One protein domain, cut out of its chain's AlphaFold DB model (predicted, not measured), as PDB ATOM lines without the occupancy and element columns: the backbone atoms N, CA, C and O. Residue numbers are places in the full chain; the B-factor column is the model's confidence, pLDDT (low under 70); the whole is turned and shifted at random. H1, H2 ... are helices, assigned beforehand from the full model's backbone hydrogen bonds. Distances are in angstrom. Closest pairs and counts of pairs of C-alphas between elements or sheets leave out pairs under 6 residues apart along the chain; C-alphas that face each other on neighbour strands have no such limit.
ATOM      1  N   PRO A 346     -14.770   9.554  36.299       81.94
ATOM      2  CA  PRO A 346     -14.937   9.768  37.743       81.94
ATOM      3  C   PRO A 346     -14.716  11.219  38.206       81.94
ATOM      4  O   PRO A 346     -15.348  11.674  39.151       81.94
ATOM      5  N   GLN A 347     -13.862  11.982  37.516       84.38
ATOM      6  CA  GLN A 347     -13.643  13.405  37.815       84.38
ATOM      7  C   GLN A 347     -14.904  14.254  37.578       84.38
ATOM      8  O   GLN A 347     -15.210  15.136  38.376       84.38
ATOM      9  N   ASN A 348     -15.667  13.952  36.522       80.75
ATOM     10  CA  ASN A 348     -16.933  14.631  36.236       80.75
ATOM     11  C   ASN A 348     -18.017  14.233  37.243       80.75
ATOM     12  O   ASN A 348     -18.855  15.065  37.580       80.75
ATOM     13  N   MET A 349     -17.981  12.990  37.742       88.00
ATOM     14  CA  MET A 349     -18.861  12.543  38.824       88.00
ATOM     15  C   MET A 349     -18.624  13.371  40.089       88.00
ATOM     16  O   MET A 349     -19.558  13.975  40.600       88.00
ATOM     17  N   HIS A 350     -17.373  13.493  40.543       86.00
ATOM     18  CA  HIS A 350     -17.056  14.290  41.732       86.00
ATOM     19  C   HIS A 350     -17.406  15.772  41.583       86.00
ATOM     20  O   HIS A 350     -17.886  16.392  42.530       86.00
ATOM     21  N   TYR A 351     -17.201  16.349  40.396       85.31
ATOM     22  CA  TYR A 351     -17.642  17.715  40.122       85.31
ATOM     23  C   TYR A 351     -19.165  17.857  40.257       85.31
ATOM     24  O   TYR A 351     -19.639  18.782  40.916       85.31
ATOM     25  N   LEU A 352     -19.929  16.922  39.683       84.62
ATOM     26  CA  LEU A 352     -21.387  16.904  39.786       84.62
ATOM     27  C   LEU A 352     -21.858  16.746  41.240       84.62
ATOM     28  O   LEU A 352     -22.756  17.461  41.674       84.62
ATOM     29  N   GLU A 353     -21.245  15.837  42.000       90.00
ATOM     30  CA  GLU A 353     -21.555  15.622  43.417       90.00
ATOM     31  C   GLU A 353     -21.341  16.898  44.241       90.00
ATOM     32  O   GLU A 353     -22.186  17.247  45.067       90.00
ATOM     33  N   ASN A 354     -20.246  17.624  43.998       88.06
ATOM     34  CA  ASN A 354     -19.984  18.902  44.660       88.06
ATOM     35  C   ASN A 354     -21.016  19.962  44.259       88.06
ATOM     36  O   ASN A 354     -21.563  20.630  45.132       88.06
ATOM     37  N   LEU A 355     -21.362  20.055  42.970       83.12
ATOM     38  CA  LEU A 355     -22.382  20.988  42.486       83.12
ATOM     39  C   LEU A 355     -23.748  20.745  43.153       83.12
ATOM     40  O   LEU A 355     -24.433  21.693  43.529       83.12
ATOM     41  N   ILE A 356     -24.131  19.480  43.341       86.38
ATOM     42  CA  ILE A 356     -25.379  19.100  44.020       86.38
ATOM     43  C   ILE A 356     -25.333  19.452  45.510       86.38
ATOM     44  O   ILE A 356     -26.326  19.935  46.052       86.38
ATOM     45  N   LYS A 357     -24.195  19.240  46.181       88.06
ATOM     46  CA  LYS A 357     -24.019  19.610  47.596       88.06
ATOM     47  C   LYS A 357     -24.100  21.120  47.810       88.06
ATOM     48  O   LYS A 357     -24.672  21.567  48.800       88.06
ATOM     49  N   GLU A 358     -23.524  21.890  46.894       88.00
ATOM     50  CA  GLU A 358     -23.391  23.343  47.013       88.00
ATOM     51  C   GLU A 358     -24.639  24.105  46.536       88.00
ATOM     52  O   GLU A 358     -24.812  25.269  46.900       88.00
ATOM     53  N   ASN A 359     -25.535  23.470  45.769       80.88
ATOM     54  CA  ASN A 359     -26.717  24.117  45.199       80.88
ATOM     55  C   ASN A 359     -28.031  23.375  45.551       80.88
ATOM     56  O   ASN A 359     -28.405  22.408  44.877       80.88
ATOM     57  N   PRO A 360     -28.792  23.850  46.563       81.88
ATOM     58  CA  PRO A 360     -30.044  23.221  47.002       81.88
ATOM     59  C   PRO A 360     -31.113  23.109  45.910       81.88
ATOM     60  O   PRO A 360     -31.820  22.107  45.836       81.88
ATOM     61  N   GLN A 361     -31.218  24.109  45.034       73.88
ATOM     62  CA  GLN A 361     -32.186  24.091  43.936       73.88
ATOM     63  C   GLN A 361     -31.805  23.043  42.886       73.88
ATOM     64  O   GLN A 361     -32.656  22.312  42.381       73.88
ATOM     65  N   TYR A 362     -30.506  22.899  42.623       74.38
ATOM     66  CA  TYR A 362     -29.979  21.852  41.757       74.38
ATOM     67  C   TYR A 362     -30.212  20.445  42.338       74.38
ATOM     68  O   TYR A 362     -30.613  19.537  41.607       74.38
ATOM     69  N   LYS A 363     -30.053  20.277  43.660       83.12
ATOM     70  CA  LYS A 363     -30.357  19.029  44.386       83.12
ATOM     71  C   LYS A 363     -31.828  18.626  44.262       83.12
ATOM     72  O   LYS A 363     -32.112  17.474  43.932       83.12
ATOM     73  N   GLU A 364     -32.762  19.551  44.476       80.56
ATOM     74  CA  GLU A 364     -34.200  19.261  44.361       80.56
ATOM     75  C   GLU A 364     -34.621  18.942  42.916       80.56
ATOM     76  O   GLU A 364     -35.385  17.999  42.686       80.56
ATOM     77  N   ASN A 365     -34.040  19.626  41.925       73.38
ATOM     78  CA  ASN A 365     -34.253  19.297  40.514       73.38
ATOM     79  C   ASN A 365     -33.804  17.863  40.184       73.38
ATOM     80  O   ASN A 365     -34.545  17.114  39.541       73.38
ATOM     81  N   PHE A 366     -32.632  17.441  40.673       81.81
ATOM     82  CA  PHE A 366     -32.149  16.067  40.498       81.81
ATOM     83  C   PHE A 366     -33.055  15.034  41.180       81.81
ATOM     84  O   PHE A 366     -33.374  14.006  40.576       81.81
ATOM     85  N   LYS A 367     -33.526  15.303  42.405       85.38
ATOM     86  CA  LYS A 367     -34.483  14.421  43.099       85.38
ATOM     87  C   LYS A 367     -35.766  14.233  42.301       85.38
ATOM     88  O   LYS A 367     -36.243  13.107  42.163       85.38
ATOM     89  N   SER A 368     -36.305  15.318  41.750       80.25
ATOM     90  CA  SER A 368     -37.501  15.272  40.907       80.25
ATOM     91  C   SER A 368     -37.283  14.391  39.669       80.25
ATOM     92  O   SER A 368     -38.099  13.515  39.378       80.25
ATOM     93  N   GLN A 369     -36.142  14.535  38.985       78.12
ATOM     94  CA  GLN A 369     -35.795  13.703  37.826       78.12
ATOM     95  C   GLN A 369     -35.689  12.213  38.176       78.12
ATOM     96  O   GLN A 369     -36.257  11.382  37.468       78.12
ATOM     97  N   MET A 370     -35.008  11.870  39.274       87.50
ATOM     98  CA  MET A 370     -34.865  10.481  39.731       87.50
ATOM     99  C   MET A 370     -36.209   9.858  40.118       87.50
ATOM    100  O   MET A 370     -36.486   8.716  39.763       87.50
ATOM    101  N   LYS A 371     -37.088  10.629  40.769       87.06
ATOM    102  CA  LYS A 371     -38.444  10.181  41.112       87.06
ATOM    103  C   LYS A 371     -39.289   9.890  39.870       87.06
ATOM    104  O   LYS A 371     -40.053   8.927  39.860       87.06
ATOM    105  N   ASN A 372     -39.163  10.720  38.837       77.81
ATOM    106  CA  ASN A 372     -39.938  10.585  37.604       77.81
ATOM    107  C   ASN A 372     -39.383   9.497  36.668       77.81
ATOM    108  O   ASN A 372     -40.118   8.993  35.821       77.81
ATOM    109  N   ILE A 373     -38.103   9.134  36.804       84.75
ATOM    110  CA  ILE A 373     -37.418   8.135  35.972       84.75
ATOM    111  C   ILE A 373     -36.588   7.215  36.888       84.75
ATOM    112  O   ILE A 373     -35.378   7.417  37.027       84.75
ATOM    113  N   PRO A 374     -37.203   6.185  37.503       86.75
ATOM    114  CA  PRO A 374     -36.518   5.303  38.453       86.75
ATOM    115  C   PRO A 374     -35.273   4.609  37.879       86.75
ATOM    116  O   PRO A 374     -34.306   4.350  38.593       86.75
ATOM    117  N   GLU A 375     -35.245   4.337  36.571       91.44
ATOM    118  CA  GLU A 375     -34.070   3.744  35.925       91.44
ATOM    119  C   GLU A 375     -32.862   4.687  35.895       91.44
ATOM    120  O   GLU A 375     -31.728   4.216  35.823       91.44
ATOM    121  N   TYR A 376     -33.078   6.005  35.958       89.25
ATOM    122  CA  TYR A 376     -31.987   6.973  36.027       89.25
ATOM    123  C   TYR A 376     -31.290   6.933  37.388       89.25
ATOM    124  O   TYR A 376     -30.062   6.917  37.432       89.25
ATOM    125  N   GLU A 377     -32.049   6.816  38.482       91.44
ATOM    126  CA  GLU A 377     -31.484   6.632  39.825       91.44
ATOM    127  C   GLU A 377     -30.602   5.377  39.882       91.44
ATOM    128  O   GLU A 377     -29.465   5.423  40.359       91.44
ATOM    129  N   GLN A 378     -31.092   4.259  39.333       92.25
ATOM    130  CA  GLN A 378     -30.309   3.027  39.268       92.25
ATOM    131  C   GLN A 378     -29.055   3.195  38.398       92.25
ATOM    132  O   GLN A 378     -27.979   2.740  38.782       92.25
ATOM    133  N   ALA A 379     -29.153   3.891  37.264       91.25
ATOM    134  CA  ALA A 379     -28.005   4.143  36.398       91.25
ATOM    135  C   ALA A 379     -26.930   5.021  37.068       91.25
ATOM    136  O   ALA A 379     -25.742   4.787  36.845       91.25
ATOM    137  N   LEU A 380     -27.320   6.001  37.892       90.88
ATOM    138  CA  LEU A 380     -26.388   6.821  38.678       90.88
ATOM    139  C   LEU A 380     -25.688   5.994  39.767       90.88
ATOM    140  O   LEU A 380     -24.463   6.070  39.894       90.88
ATOM    141  N   LYS A 381     -26.428   5.127  40.476       91.88
ATOM    142  CA  LYS A 381     -25.849   4.152  41.424       91.88
ATOM    143  C   LYS A 381     -24.828   3.245  40.740       91.88
ATOM    144  O   LYS A 381     -23.703   3.106  41.212       91.88
ATOM    145  N   ASP A 382     -25.178   2.687  39.583       92.06
ATOM    146  CA  ASP A 382     -24.301   1.807  38.798       92.06
ATOM    147  C   ASP A 382     -23.074   2.532  38.214       92.06
ATOM    148  O   ASP A 382     -22.082   1.888  37.836       92.06
ATOM    149  N   ALA A 383     -23.154   3.859  38.086       89.88
ATOM    150  CA  ALA A 383     -22.053   4.730  37.695       89.88
ATOM    151  C   ALA A 383     -21.122   5.086  38.867       89.88
ATOM    152  O   ALA A 383     -20.042   5.620  38.619       89.88
ATOM    153  N   GLY A 384     -21.495   4.740  40.105       90.94
ATOM    154  CA  GLY A 384     -20.696   4.964  41.309       90.94
ATOM    155  C   GLY A 384     -20.941   6.309  41.992       90.94
ATOM    156  O   GLY A 384     -20.081   6.741  42.751       90.94
ATOM    157  N   MET A 385     -22.071   6.964  41.714       92.44
ATOM    158  CA  MET A 385     -22.445   8.217  42.370       92.44
ATOM    159  C   MET A 385     -22.769   7.990  43.851       92.44
ATOM    160  O   MET A 385     -23.498   7.054  44.196       92.44
ATOM    161  N   ASP A 386     -22.273   8.867  44.722       92.31
ATOM    162  CA  ASP A 386     -22.672   8.893  46.127       92.31
ATOM    163  C   ASP A 386     -24.121   9.385  46.254       92.31
ATOM    164  O   ASP A 386     -24.414  10.571  46.135       92.31
ATOM    165  N   MET A 387     -25.054   8.464  46.500       91.00
ATOM    166  CA  MET A 387     -26.473   8.809  46.625       91.00
ATOM    167  C   MET A 387     -26.818   9.472  47.962       91.00
ATOM    168  O   MET A 387     -27.870  10.103  48.056       91.00
ATOM    169  N   SER A 388     -25.946   9.382  48.974       90.81
ATOM    170  CA  SER A 388     -26.193  10.001  50.286       90.81
ATOM    171  C   SER A 388     -26.215  11.528  50.219       90.81
ATOM    172  O   SER A 388     -26.763  12.191  51.091       90.81
ATOM    173  N   ILE A 389     -25.691  12.114  49.139       89.00
ATOM    174  CA  ILE A 389     -25.719  13.561  48.910       89.00
ATOM    175  C   ILE A 389     -27.145  14.098  48.727       89.00
ATOM    176  O   ILE A 389     -27.353  15.313  48.795       89.00
ATOM    177  N   PHE A 390     -28.117  13.217  48.464       85.88
ATOM    178  CA  PHE A 390     -29.522  13.573  48.296       85.88
ATOM    179  C   PHE A 390     -30.335  13.498  49.593       85.88
ATOM    180  O   PHE A 390     -31.380  14.151  49.653       85.88
ATOM    181  N   ASP A 391     -29.844  12.799  50.616       82.00
ATOM    182  CA  ASP A 391     -30.420  12.812  51.967       82.00
ATOM    183  C   ASP A 391     -30.287  14.212  52.592       82.00
ATOM    184  O   ASP A 391     -31.238  14.646  53.279       82.00
TER     185      ASP A 391
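AT A GLANCE: This is residues 346 to 391 of the 391 residues of an uncharacterized protein of Megamonas hypermegale (UniProt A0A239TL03). Helices H1, H2 and H3 follow one another round three sides of an open frame, and short H4 folds back over its opening, near H1. The printed part has 46 residues, four named helices and no named strand: all helix. It is compact, with a radius of gyration of the C-alphas of 10.0 A and spans of 23 by 23 by 15 A.

HOW THE PARTS SIT: H1, residues 346 to 358, and H2, residues 360 to 372, touch only at the corner, closest at C-alphas 356 and 363, 5.0 A, with a steep tilt of 66 degrees. H3, residues 374 to 382, touches H2 only at the corner, closest at C-alphas 370 and 377, 5.1 A. H4, residues 387 to 390, only just touches H1, with 3 pairs of C-alphas within 8 A, the closest 357 and 389, 6.4 A. H1 and H3 are apart. Every O i to N i+4 pair is within hydrogen-bond range in H1, H2 and H3; H4 is too short for one.

IN THESE COORDINATES: H1 begins at C-alpha 346 (-14.937, 9.768, 37.743) and measures 18.5 A, H2 18.6 A, H3 12.7 A and H4 5.9 A. H4 ends at C-alpha 390 (-29.522, 13.573, 48.296).

THE WHOLE: The printed part has no cut, its three links are tight, and no printed residue is under 70 in pLDDT.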